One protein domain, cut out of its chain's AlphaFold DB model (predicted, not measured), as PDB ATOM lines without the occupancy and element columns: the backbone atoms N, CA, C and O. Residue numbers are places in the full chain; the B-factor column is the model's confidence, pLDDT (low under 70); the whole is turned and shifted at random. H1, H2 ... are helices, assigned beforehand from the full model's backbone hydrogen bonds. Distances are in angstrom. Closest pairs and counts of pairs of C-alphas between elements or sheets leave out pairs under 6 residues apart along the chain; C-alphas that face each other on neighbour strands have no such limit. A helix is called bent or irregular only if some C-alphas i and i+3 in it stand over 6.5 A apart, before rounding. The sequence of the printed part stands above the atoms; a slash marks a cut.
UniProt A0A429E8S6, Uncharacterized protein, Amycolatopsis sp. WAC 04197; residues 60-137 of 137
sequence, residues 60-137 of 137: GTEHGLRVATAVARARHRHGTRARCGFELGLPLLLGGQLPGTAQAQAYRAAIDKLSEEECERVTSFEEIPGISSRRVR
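AT A GLANCE: This is residues 60 to 137 of the 137 residues of an uncharacterized protein of Amycolatopsis sp. WAC 04197 (UniProt A0A429E8S6). Five helices are packed mostly crosswise, with H2 in the middle: H1 crosses one side of it, and H3 and short H4 pack on its first residues, H3 on residues 81 to 85 and H4 on residues 80 to 84. H5, beyond H3, lies at the end of the long axis far from H1. The printed part has 78 residues with five named helices, H1 to H5 in chain order, and no named strand; the class is all helix. It is compact, with a radius of gyration of the C-alphas of 12.4 A and spans of 40 by 27 by 17 A.

HOW THE PARTS SIT: H1, residues 61 to 73, touches H2, residues 80 to 94, at a steep tilt of 49 degrees, opposite ways; their closest C-alphas, of Ala 68 and Phe 86, are 4.8 A apart. H2 is the hub, touching three helices, and is only just irregular: C-alphas 88 and 91 are 6.7 A apart. With residues 81 to 85 alone it touches H3, residues 101 to 111, closest at C-alphas Arg 81 and Ile 111, 6.4 A. With residues 80 to 84 alone it touches H4, residues 116 to 121, at a shallow tilt of 29 degrees, closest at C-alphas Cys 84 and Cys 119, 5.5 A. H3 touches H5, residues 128 to 135, closest at C-alphas Ala 110 and Ile 128, 6.6 A. H1 is apart from H3, H4 and H5. Every O i to N i+4 pair is within hydrogen-bond range in H1, H3 and H4, against 9 of 11 in H2 and 2 of 4 in H5.

IN THESE COORDINATES: H1 begins at C-alpha 61 (26.987, 18.833, 36.575) and is 18.2 A long. H2 measures 21.4 A, H3 15.3 A, H4 8.9 A and H5 11.5 A, ending at C-alpha 135 (-6.704, 18.826, 39.245).

THE WHOLE: The farthest C-alphas, of Glu 62 and Arg 137, are 40.4 A apart. The printed part has no cut and no long link. Residues 132 to 137 have pLDDT under 70.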
ATOM      1  N   GLY A  60      29.097  22.495  37.249       90.38
ATOM      2  CA  GLY A  60      28.124  22.110  38.274       90.38
ATOM      3  C   GLY A  60      27.329  20.837  37.960       90.38
ATOM      4  O   GLY A  60      26.422  20.485  38.717       90.38
ATOM      5  N   THR A  61      27.647  20.116  36.881       92.19
ATOM      6  CA  THR A  61      26.987  18.833  36.575       92.19
ATOM      7  C   THR A  61      27.319  17.784  37.634       92.19
ATOM      8  O   THR A  61      26.426  17.078  38.106       92.19
ATOM      9  N   GLU A  62      28.579  17.709  38.071       93.25
ATOM     10  CA  GLU A  62      28.984  16.771  39.124       93.25
ATOM     11  C   GLU A  62      28.390  17.153  40.483       93.25
ATOM     12  O   GLU A  62      28.042  16.262  41.257       93.25
ATOM     13  N   HIS A  63      28.157  18.448  40.729       94.31
ATOM     14  CA  HIS A  63      27.365  18.902  41.873       94.31
ATOM     15  C   HIS A  63      25.965  18.303  41.865       94.31
ATOM     16  O   HIS A  63      25.543  17.658  42.830       94.31
ATOM     17  N   GLY A  64      25.257  18.487  40.748       94.06
ATOM     18  CA  GLY A  64      23.913  17.956  40.564       94.06
ATOM     19  C   GLY A  64      23.878  16.442  40.759       94.06
ATOM     20  O   GLY A  64      23.046  15.948  41.521       94.06
ATOM     21  N   LEU A  65      24.806  15.709  40.132       94.62
ATOM     22  CA  LEU A  65      24.912  14.251  40.254       94.62
ATOM     23  C   LEU A  65      25.142  13.800  41.695       94.62
ATOM     24  O   LEU A  65      24.465  12.883  42.167       94.62
ATOM     25  N   ARG A  66      26.072  14.441  42.403       95.06
ATOM     26  CA  ARG A  66      26.414  14.099  43.785       95.06
ATOM     27  C   ARG A  66      25.236  14.295  44.730       95.06
ATOM     28  O   ARG A  66      24.971  13.422  45.560       95.06
ATOM     29  N   VAL A  67      24.529  15.419  44.603       94.88
ATOM     30  CA  VAL A  67      23.346  15.723  45.422       94.88
ATOM     31  C   VAL A  67      22.197  14.777  45.075       94.88
ATOM     32  O   VAL A  67      21.612  14.182  45.976       94.88
ATOM     33  N   ALA A  68      21.907  14.567  43.788       95.75
ATOM     34  CA  ALA A  68      20.833  13.672  43.365       95.75
ATOM     35  C   ALA A  68      21.081  12.215  43.793       95.75
ATOM     36  O   ALA A  68      20.162  11.537  44.251       95.75
ATOM     37  N   THR A  69      22.334  11.759  43.729       94.12
ATOM     38  CA  THR A  69      22.739  10.433  44.220       94.12
ATOM     39  C   THR A  69      22.566  10.320  45.733       94.12
ATOM     40  O   THR A  69      22.040   9.313  46.203       94.12
ATOM     41  N   ALA A  70      22.941  11.349  46.504       93.88
ATOM     42  CA  ALA A  70      22.725  11.371  47.955       93.88
ATOM     43  C   ALA A  70      21.238  11.188  48.296       93.88
ATOM     44  O   ALA A  70      20.871  10.308  49.075       93.88
ATOM     45  N   VAL A  71      20.382  11.963  47.621       95.12
ATOM     46  CA  VAL A  71      18.932  11.935  47.827       95.12
ATOM     47  C   VAL A  71      18.337  10.575  47.478       95.12
ATOM     48  O   VAL A  71      17.573  10.023  48.269       95.12
ATOM     49  N   ALA A  72      18.718  10.004  46.334       91.50
ATOM     50  CA  ALA A  72      18.227   8.699  45.902       91.50
ATOM     51  C   ALA A  72      18.655   7.564  46.852       91.50
ATOM     52  O   ALA A  72      17.879   6.639  47.096       91.50
ATOM     53  N   ARG A  73      19.870   7.634  47.415       90.06
ATOM     54  CA  ARG A  73      20.406   6.624  48.347       90.06
ATOM     55  C   ARG A  73      19.761   6.669  49.726       90.06
ATOM     56  O   ARG A  73      19.674   5.633  50.382       90.06
ATOM     57  N   ALA A  74      19.344   7.846  50.177       92.00
ATOM     58  CA  ALA A  74      18.817   8.051  51.519       92.00
ATOM     59  C   ALA A  74      17.463   8.772  51.489       92.00
ATOM     60  O   ALA A  74      17.238   9.727  52.231       92.00
ATOM     61  N   ARG A  75      16.544   8.298  50.632       93.75
ATOM     62  CA  ARG A  75      15.209   8.891  50.415       93.75
ATOM     63  C   ARG A  75      14.508   9.294  51.715       93.75
ATOM     64  O   ARG A  75      13.981  10.395  51.816       93.75
ATOM     65  N   HIS A  76      14.521   8.435  52.730       93.06
ATOM     66  CA  HIS A  76      13.853   8.676  54.017       93.06
ATOM     67  C   HIS A  76      14.346   9.926  54.765       93.06
ATOM     68  O   HIS A  76      13.672  10.373  55.688       93.06
ATOM     69  N   ARG A  77      15.492  10.502  54.380       93.19
ATOM     70  CA  ARG A  77      16.058  11.735  54.952       93.19
ATOM     71  C   ARG A  77      15.562  13.013  54.275       93.19
ATOM     72  O   ARG A  77      15.823  14.105  54.773       93.19
ATOM     73  N   HIS A  78      14.861  12.906  53.146       94.88
ATOM     74  CA  HIS A  78      14.507  14.049  52.309       94.88
ATOM     75  C   HIS A  78      12.994  14.182  52.117       94.88
ATOM     76  O   HIS A  78      12.268  13.206  51.924       94.88
ATOM     77  N   GLY A  79      12.506  15.424  52.108       95.56
ATOM     78  CA  GLY A  79      11.097  15.709  51.832       95.56
ATOM     79  C   GLY A  79      10.676  15.252  50.431       95.56
ATOM     80  O   GLY A  79      11.458  15.319  49.482       95.56
ATOM     81  N   THR A  80       9.419  14.827  50.285       96.94
ATOM     82  CA  THR A  80       8.864  14.207  49.065       96.94
ATOM     83  C   THR A  80       9.104  15.012  47.788       96.94
ATOM     84  O   THR A  80       9.505  14.463  46.767       96.94
ATOM     85  N   ARG A  81       8.944  16.338  47.843       96.06
ATOM     86  CA  ARG A  81       9.171  17.214  46.681       96.06
ATOM     87  C   ARG A  81      10.644  17.327  46.290       96.06
ATOM     88  O   ARG A  81      10.951  17.398  45.105       96.06
ATOM     89  N   ALA A  82      11.549  17.339  47.272       95.81
ATOM     90  CA  ALA A  82      12.984  17.358  47.002       95.81
ATOM     91  C   ALA A  82      13.412  16.051  46.328       95.81
ATOM     92  O   ALA A  82      14.076  16.096  45.296       95.81
ATOM     93  N   ARG A  83      12.950  14.910  46.860       96.69
ATOM     94  CA  ARG A  83      13.151  13.586  46.257       96.69
ATOM     95  C   ARG A  83      12.701  13.551  44.805       96.69
ATOM     96  O   ARG A  83      13.525  13.310  43.934       96.69
ATOM     97  N   CYS A  84      11.443  13.914  44.557       97.12
ATOM     98  CA  CYS A  84      10.874  13.986  43.216       97.12
ATOM     99  C   CYS A  84      11.758  14.811  42.265       97.12
ATOM    100  O   CYS A  84      12.197  14.304  41.239       97.12
ATOM    101  N   GLY A  85      12.127  16.042  42.631       96.81
ATOM    102  CA  GLY A  85      12.960  16.882  41.764       96.81
ATOM    103  C   GLY A  85      14.338  16.295  41.453       96.81
ATOM    104  O   GLY A  85      14.752  16.287  40.294       96.81
ATOM    105  N   PHE A  86      15.049  15.797  42.466       97.06
ATOM    106  CA  PHE A  86      16.392  15.247  42.278       97.06
ATOM    107  C   PHE A  86      16.387  13.915  41.528       97.06
ATOM    108  O   PHE A  86      17.271  13.675  40.712       97.06
ATOM    109  N   GLU A  87      15.389  13.068  41.755       96.12
ATOM    110  CA  GLU A  87      15.281  11.765  41.099       96.12
ATOM    111  C   GLU A  87      14.819  11.887  39.650       96.12
ATOM    112  O   GLU A  87      15.375  11.209  38.791       96.12
ATOM    113  N   LEU A  88      13.885  12.798  39.353       96.00
ATOM    114  CA  LEU A  88      13.522  13.141  37.974       96.00
ATOM    115  C   LEU A  88      14.696  13.790  37.222       96.00
ATOM    116  O   LEU A  88      14.864  13.582  36.022       96.00
ATOM    117  N   GLY A  89      15.523  14.572  37.923       95.19
ATOM    118  CA  GLY A  89      16.723  15.195  37.360       95.19
ATOM    119  C   GLY A  89      17.896  14.235  37.156       95.19
ATOM    120  O   GLY A  89      18.725  14.479  36.280       95.19
ATOM    121  N   LEU A  90      17.978  13.145  37.923       94.75
ATOM    122  CA  LEU A  90      19.126  12.236  37.912       94.75
ATOM    123  C   LEU A  90      19.410  11.631  36.520       94.75
ATOM    124  O   LEU A  90      20.568  11.688  36.100       94.75
ATOM    125  N   PRO A  91      18.421  11.125  35.751       93.31
ATOM    126  CA  PRO A  91      18.657  10.657  34.383       93.31
ATOM    127  C   PRO A  91      19.222  11.732  33.443       93.31
ATOM    128  O   PRO A  91      20.104  11.433  32.641       93.31
ATOM    129  N   LEU A  92      18.760  12.983  33.559       91.81
ATOM    130  CA  LEU A  92      19.252  14.100  32.740       91.81
ATOM    131  C   LEU A  92      20.719  14.405  33.062       91.81
ATOM    132  O   LEU A  92      21.555  14.504  32.163       91.81
ATOM    133  N   LEU A  93      21.042  14.467  34.355       92.62
ATOM    134  CA  LEU A  93      22.398  14.696  34.847       92.62
ATOM    135  C   LEU A  93      23.361  13.583  34.412       92.62
ATOM    136  O   LEU A  93      24.484  13.870  34.002       92.62
ATOM    137  N   LEU A  94      22.920  12.319  34.433       90.62
ATOM    138  CA  LEU A  94      23.698  11.182  33.920       90.62
ATOM    139  C   LEU A  94      23.950  11.289  32.409       90.62
ATOM    140  O   LEU A  94      24.995  10.850  31.930       90.62
ATOM    141  N   GLY A  95      23.027  11.910  31.673       90.00
ATOM    142  CA  GLY A  95      23.187  12.275  30.265       90.00
ATOM    143  C   GLY A  95      24.039  13.529  30.020       90.00
ATOM    144  O   GLY A  95      24.157  13.954  28.873       90.00
ATOM    145  N   GLY A  96      24.618  14.138  31.062       88.06
ATOM    146  CA  GLY A  96      25.419  15.362  30.960       88.06
ATOM    147  C   GLY A  96      24.594  16.638  30.775       88.06
ATOM    148  O   GLY A  96      25.132  17.667  30.367       88.06
ATOM    149  N   GLN A  97      23.289  16.582  31.049       89.31
ATOM    150  CA  GLN A  97      22.381  17.716  30.930       89.31
ATOM    151  C   GLN A  97      22.137  18.330  32.308       89.31
ATOM    152  O   GLN A  97      21.560  17.699  33.194       89.31
ATOM    153  N   LEU A  98      22.543  19.587  32.474       90.38
ATOM    154  CA  LEU A  98      22.251  20.380  33.662       90.38
ATOM    155  C   LEU A  98      21.174  21.416  33.312       90.38
ATOM    156  O   LEU A  98      21.412  22.244  32.427       90.38
ATOM    157  N   PRO A  99      19.995  21.405  33.966       90.06
ATOM    158  CA  PRO A  99      18.999  22.438  33.736       90.06
ATOM    159  C   PRO A  99      19.553  23.807  34.132       90.06
ATOM    160  O   PRO A  99      20.134  23.978  35.205       90.06
ATOM    161  N   GLY A 100      19.325  24.808  33.282       91.56
ATOM    162  CA  GLY A 100      19.616  26.194  33.643       91.56
ATOM    163  C   GLY A 100      18.728  26.667  34.800       91.56
ATOM    164  O   GLY A 100      17.673  26.090  35.068       91.56
ATOM    165  N   THR A 101      19.096  27.770  35.457       92.38
ATOM    166  CA  THR A 101      18.369  28.299  36.627       92.38
ATOM    167  C   THR A 101      16.870  28.478  36.380       92.38
ATOM    168  O   THR A 101      16.056  28.041  37.189       92.38
ATOM    169  N   ALA A 102      16.487  29.074  35.245       95.06
ATOM    170  CA  ALA A 102      15.080  29.286  34.899       95.06
ATOM    171  C   ALA A 102      14.318  27.960  34.725       95.06
ATOM    172  O   ALA A 102      13.177  27.828  35.163       95.06
ATOM    173  N   GLN A 103      14.966  26.955  34.132       94.06
ATOM    174  CA  GLN A 103      14.395  25.625  33.946       94.06
ATOM    175  C   GLN A 103      14.240  24.897  35.289       94.06
ATOM    176  O   GLN A 103      13.173  24.358  35.569       94.06
ATOM    177  N   ALA A 104      15.250  24.960  36.162       93.06
ATOM    178  CA  ALA A 104      15.184  24.394  37.508       93.06
ATOM    179  C   ALA A 104      14.061  25.029  38.352       93.06
ATOM    180  O   ALA A 104      13.325  24.328  39.048       93.06
ATOM    181  N   GLN A 105      13.878  26.350  38.252       95.25
ATOM    182  CA  GLN A 105      12.770  27.060  38.899       95.25
ATOM    183  C   GLN A 105      11.407  26.632  38.341       95.25
ATOM    184  O   GLN A 105      10.476  26.409  39.116       95.25
ATOM    185  N   ALA A 106      11.287  26.466  37.020       95.00
ATOM    186  CA  ALA A 106      10.058  25.987  36.390       95.00
ATOM    187  C   ALA A 106       9.704  24.559  36.837       95.00
ATOM    188  O   ALA A 106       8.555  24.298  37.198       95.00
ATOM    189  N   TYR A 107      10.688  23.656  36.891       95.19
ATOM    190  CA  TYR A 107      10.508  22.304  37.421       95.19
ATOM    191  C   TYR A 107      10.061  22.313  38.875       95.19
ATOM    192  O   TYR A 107       9.089  21.643  39.223       95.19
ATOM    193  N   ARG A 108      10.707  23.124  39.718       95.19
ATOM    194  CA  ARG A 108      10.312  23.265  41.119       95.19
ATOM    195  C   ARG A 108       8.865  23.741  41.254       95.19
ATOM    196  O   ARG A 108       8.088  23.110  41.962       95.19
ATOM    197  N   ALA A 109       8.484  24.790  40.527       95.38
ATOM    198  CA  ALA A 109       7.121  25.317  40.545       95.38
ATOM    199  C   ALA A 109       6.077  24.304  40.039       95.38
ATOM    200  O   ALA A 109       4.925  24.335  40.472       95.38
ATOM    201  N   ALA A 110       6.455  23.414  39.117       95.12
ATOM    202  CA  ALA A 110       5.592  22.339  38.643       95.12
ATOM    203  C   ALA A 110       5.428  21.236  39.707       95.12
ATOM    204  O   ALA A 110       4.301  20.834  39.993       95.12
ATOM    205  N   ILE A 111       6.521  20.813  40.351       96.25
ATOM    206  CA  ILE A 111       6.514  19.828  41.449       96.25
ATOM    207  C   ILE A 111       5.728  20.340  42.658       96.25
ATOM    208  O   ILE A 111       4.982  19.585  43.276       96.25
ATOM    209  N   ASP A 112       5.842  21.626  42.993       95.38
ATOM    210  CA  ASP A 112       5.141  22.210  44.142       95.38
ATOM    211  C   ASP A 112       3.607  22.111  44.010       95.38
ATOM    212  O   ASP A 112       2.900  22.110  45.019       95.38
ATOM    213  N   LYS A 113       3.083  21.939  42.787       93.75
ATOM    214  CA  LYS A 113       1.651  21.718  42.528       93.75
ATOM    215  C   LYS A 113       1.209  20.273  42.753       93.75
ATOM    216  O   LYS A 113       0.013  20.044  42.925       93.75
ATOM    217  N   LEU A 114       2.127  19.311  42.768       94.38
ATOM    218  CA  LEU A 114       1.815  17.900  42.975       94.38
ATOM    219  C   LEU A 114       1.491  17.603  44.448       94.38
ATOM    220  O   LEU A 114       1.978  18.262  45.378       94.38
ATOM    221  N   SER A 115       0.633  16.608  44.663       95.25
ATOM    222  CA  SER A 115       0.469  15.936  45.949       95.25
ATOM    223  C   SER A 115       1.704  15.082  46.237       95.25
ATOM    224  O   SER A 115       2.536  14.839  45.361       95.25
ATOM    225  N   GLU A 116       1.842  14.622  47.477       95.56
ATOM    226  CA  GLU A 116       2.942  13.722  47.829       95.56
ATOM    227  C   GLU A 116       2.835  12.383  47.092       95.56
ATOM    228  O   GLU A 116       3.836  11.910  46.569       95.56
ATOM    229  N   GLU A 117       1.629  11.826  46.949       95.44
ATOM    230  CA  GLU A 117       1.414  10.600  46.169       95.44
ATOM    231  C   GLU A 117       1.770  10.797  44.687       95.44
ATOM    232  O   GLU A 117       2.403   9.938  44.079       95.44
ATOM    233  N   GLU A 118       1.412  11.941  44.100       95.62
ATOM    234  CA  GLU A 118       1.772  12.265  42.715       95.62
ATOM    235  C   GLU A 118       3.294  12.395  42.549       95.62
ATOM    236  O   GLU A 118       3.844  11.918  41.558       95.62
ATOM    237  N   CYS A 119       3.985  12.979  43.534       96.50
ATOM    238  CA  CYS A 119       5.446  13.064  43.547       96.50
ATOM    239  C   CYS A 119       6.130  11.690  43.602       96.50
ATOM    240  O   CYS A 119       7.196  11.542  43.021       96.50
ATOM    241  N   GLU A 120       5.543  10.703  44.285       94.94
ATOM    242  CA  GLU A 120       6.100   9.341  44.369       94.94
ATOM    243  C   GLU A 120       5.841   8.510  43.098       94.94
ATOM    244  O   GLU A 120       6.439   7.450  42.919       94.94
ATOM    245  N   ARG A 121       4.932   8.956  42.217       94.25
ATOM    246  CA  ARG A 121       4.502   8.198  41.027       94.25
ATOM    247  C   ARG A 121       4.991   8.764  39.703       94.25
ATOM    248  O   ARG A 121       5.024   8.023  38.725       94.25
ATOM    249  N   VAL A 122       5.285  10.060  39.645       95.50
ATOM    250  CA  VAL A 122       5.762  10.711  38.423       95.50
ATOM    251  C   VAL A 122       7.152  10.196  38.043       95.50
ATOM    252  O   VAL A 122       8.000   9.992  38.910       95.50
ATOM    253  N   THR A 123       7.389   9.985  36.749       94.12
ATOM    254  CA  THR A 123       8.638   9.387  36.250       94.12
ATOM    255  C   THR A 123       9.444  10.304  35.337       94.12
ATOM    256  O   THR A 123      10.627  10.049  35.114       94.12
ATOM    257  N   SER A 124       8.855  11.407  34.860       93.50
ATOM    258  CA  SER A 124       9.576  12.439  34.110       93.50
ATOM    259  C   SER A 124       9.009  13.849  34.333       93.50
ATOM    260  O   SER A 124       7.865  14.027  34.760       93.50
ATOM    261  N   PHE A 125       9.794  14.889  34.021       93.81
ATOM    262  CA  PHE A 125       9.313  16.277  34.095       93.81
ATOM    263  C   PHE A 125       8.192  16.572  33.083       93.81
ATOM    264  O   PHE A 125       7.333  17.415  33.346       93.81
ATOM    265  N   GLU A 126       8.172  15.873  31.947       91.50
ATOM    266  CA  GLU A 126       7.172  16.001  30.879       91.50
ATOM    267  C   GLU A 126       5.783  15.500  31.298       91.50
ATOM    268  O   GLU A 126       4.775  15.965  30.765       91.50
ATOM    269  N   GLU A 127       5.704  14.586  32.267       90.94
ATOM    270  CA  GLU A 127       4.436  14.057  32.785       90.94
ATOM    271  C   GLU A 127       3.716  15.048  33.714       90.94
ATOM    272  O   GLU A 127       2.481  15.046  33.801       90.94
ATOM    273  N   ILE A 128       4.461  15.934  34.387       89.06
ATOM    274  CA  ILE A 128       3.937  16.826  35.437       89.06
ATOM    275  C   ILE A 128       2.779  17.718  34.944       89.06
ATOM    276  O   ILE A 128       1.750  17.781  35.631       89.06
ATOM    277  N   PRO A 129       2.852  18.381  33.769       83.31
ATOM    278  CA  PRO A 129       1.731  19.173  33.256       83.31
ATOM    279  C   PRO A 129       0.448  18.348  33.044       83.31
ATOM    280  O   PRO A 129      -0.660  18.837  33.291       83.31
ATOM    281  N   GLY A 130       0.580  17.084  32.628       75.94
ATOM    282  CA  GLY A 130      -0.543  16.166  32.409       75.94
ATOM    283  C   GLY A 130      -1.220  15.706  33.703       75.94
ATOM    284  O   GLY A 130      -2.424  15.457  33.714       75.94
ATOM    285  N   ILE A 131      -0.471  15.645  34.807       75.88
ATOM    286  CA  ILE A 131      -0.991  15.318  36.142       75.88
ATOM    287  C   ILE A 131      -1.659  16.553  36.759       75.88
ATOM    288  O   ILE A 131      -2.822  16.501  37.158       75.88
ATOM    289  N   SER A 132      -0.976  17.704  36.739       64.50
ATOM    290  CA  SER A 132      -1.494  18.951  37.318       64.50
ATOM    291  C   SER A 132      -2.782  19.438  36.643       64.50
ATOM    292  O   SER A 132      -3.620  20.043  37.309       64.50
ATOM    293  N   SER A 133      -2.957  19.194  35.342       63.09
ATOM    294  CA  SER A 133      -4.162  19.599  34.603       63.09
ATOM    295  C   SER A 133      -5.411  18.794  34.979       63.09
ATOM    296  O   SER A 133      -6.515  19.329  34.888       63.09
ATOM    297  N   ARG A 134      -5.265  17.557  35.482       64.44
ATOM    298  CA  ARG A 134      -6.391  16.757  36.003       64.44
ATOM    299  C   ARG A 134      -6.992  17.344  37.279       64.44
ATOM    300  O   ARG A 134      -8.145  17.067  37.565       64.44
ATOM    301  N   ARG A 135      -6.239  18.169  38.015       61.34
ATOM    302  CA  ARG A 135      -6.704  18.826  39.245       61.34
ATOM    303  C   ARG A 135      -7.558  20.077  38.985       61.34
ATOM    304  O   ARG A 135      -8.249  20.538  39.881       61.34
ATOM    305  N   VAL A 136      -7.477  20.655  37.785       56.34
ATOM    306  CA  VAL A 136      -8.206  21.885  37.414       56.34
ATOM    307  C   VAL A 136      -9.566  21.568  36.764       56.34
ATOM    308  O   VAL A 136     -10.339  22.484  36.496       56.34
ATOM    309  N   ARG A 137      -9.870  20.289  36.511       47.22
ATOM    310  CA  ARG A 137     -11.160  19.827  35.979       47.22
ATOM    311  C   ARG A 137     -12.077  19.290  37.064       47.22
ATOM    312  O   ARG A 137     -11.553  18.665  38.008       47.22
TER     313      ARG A 137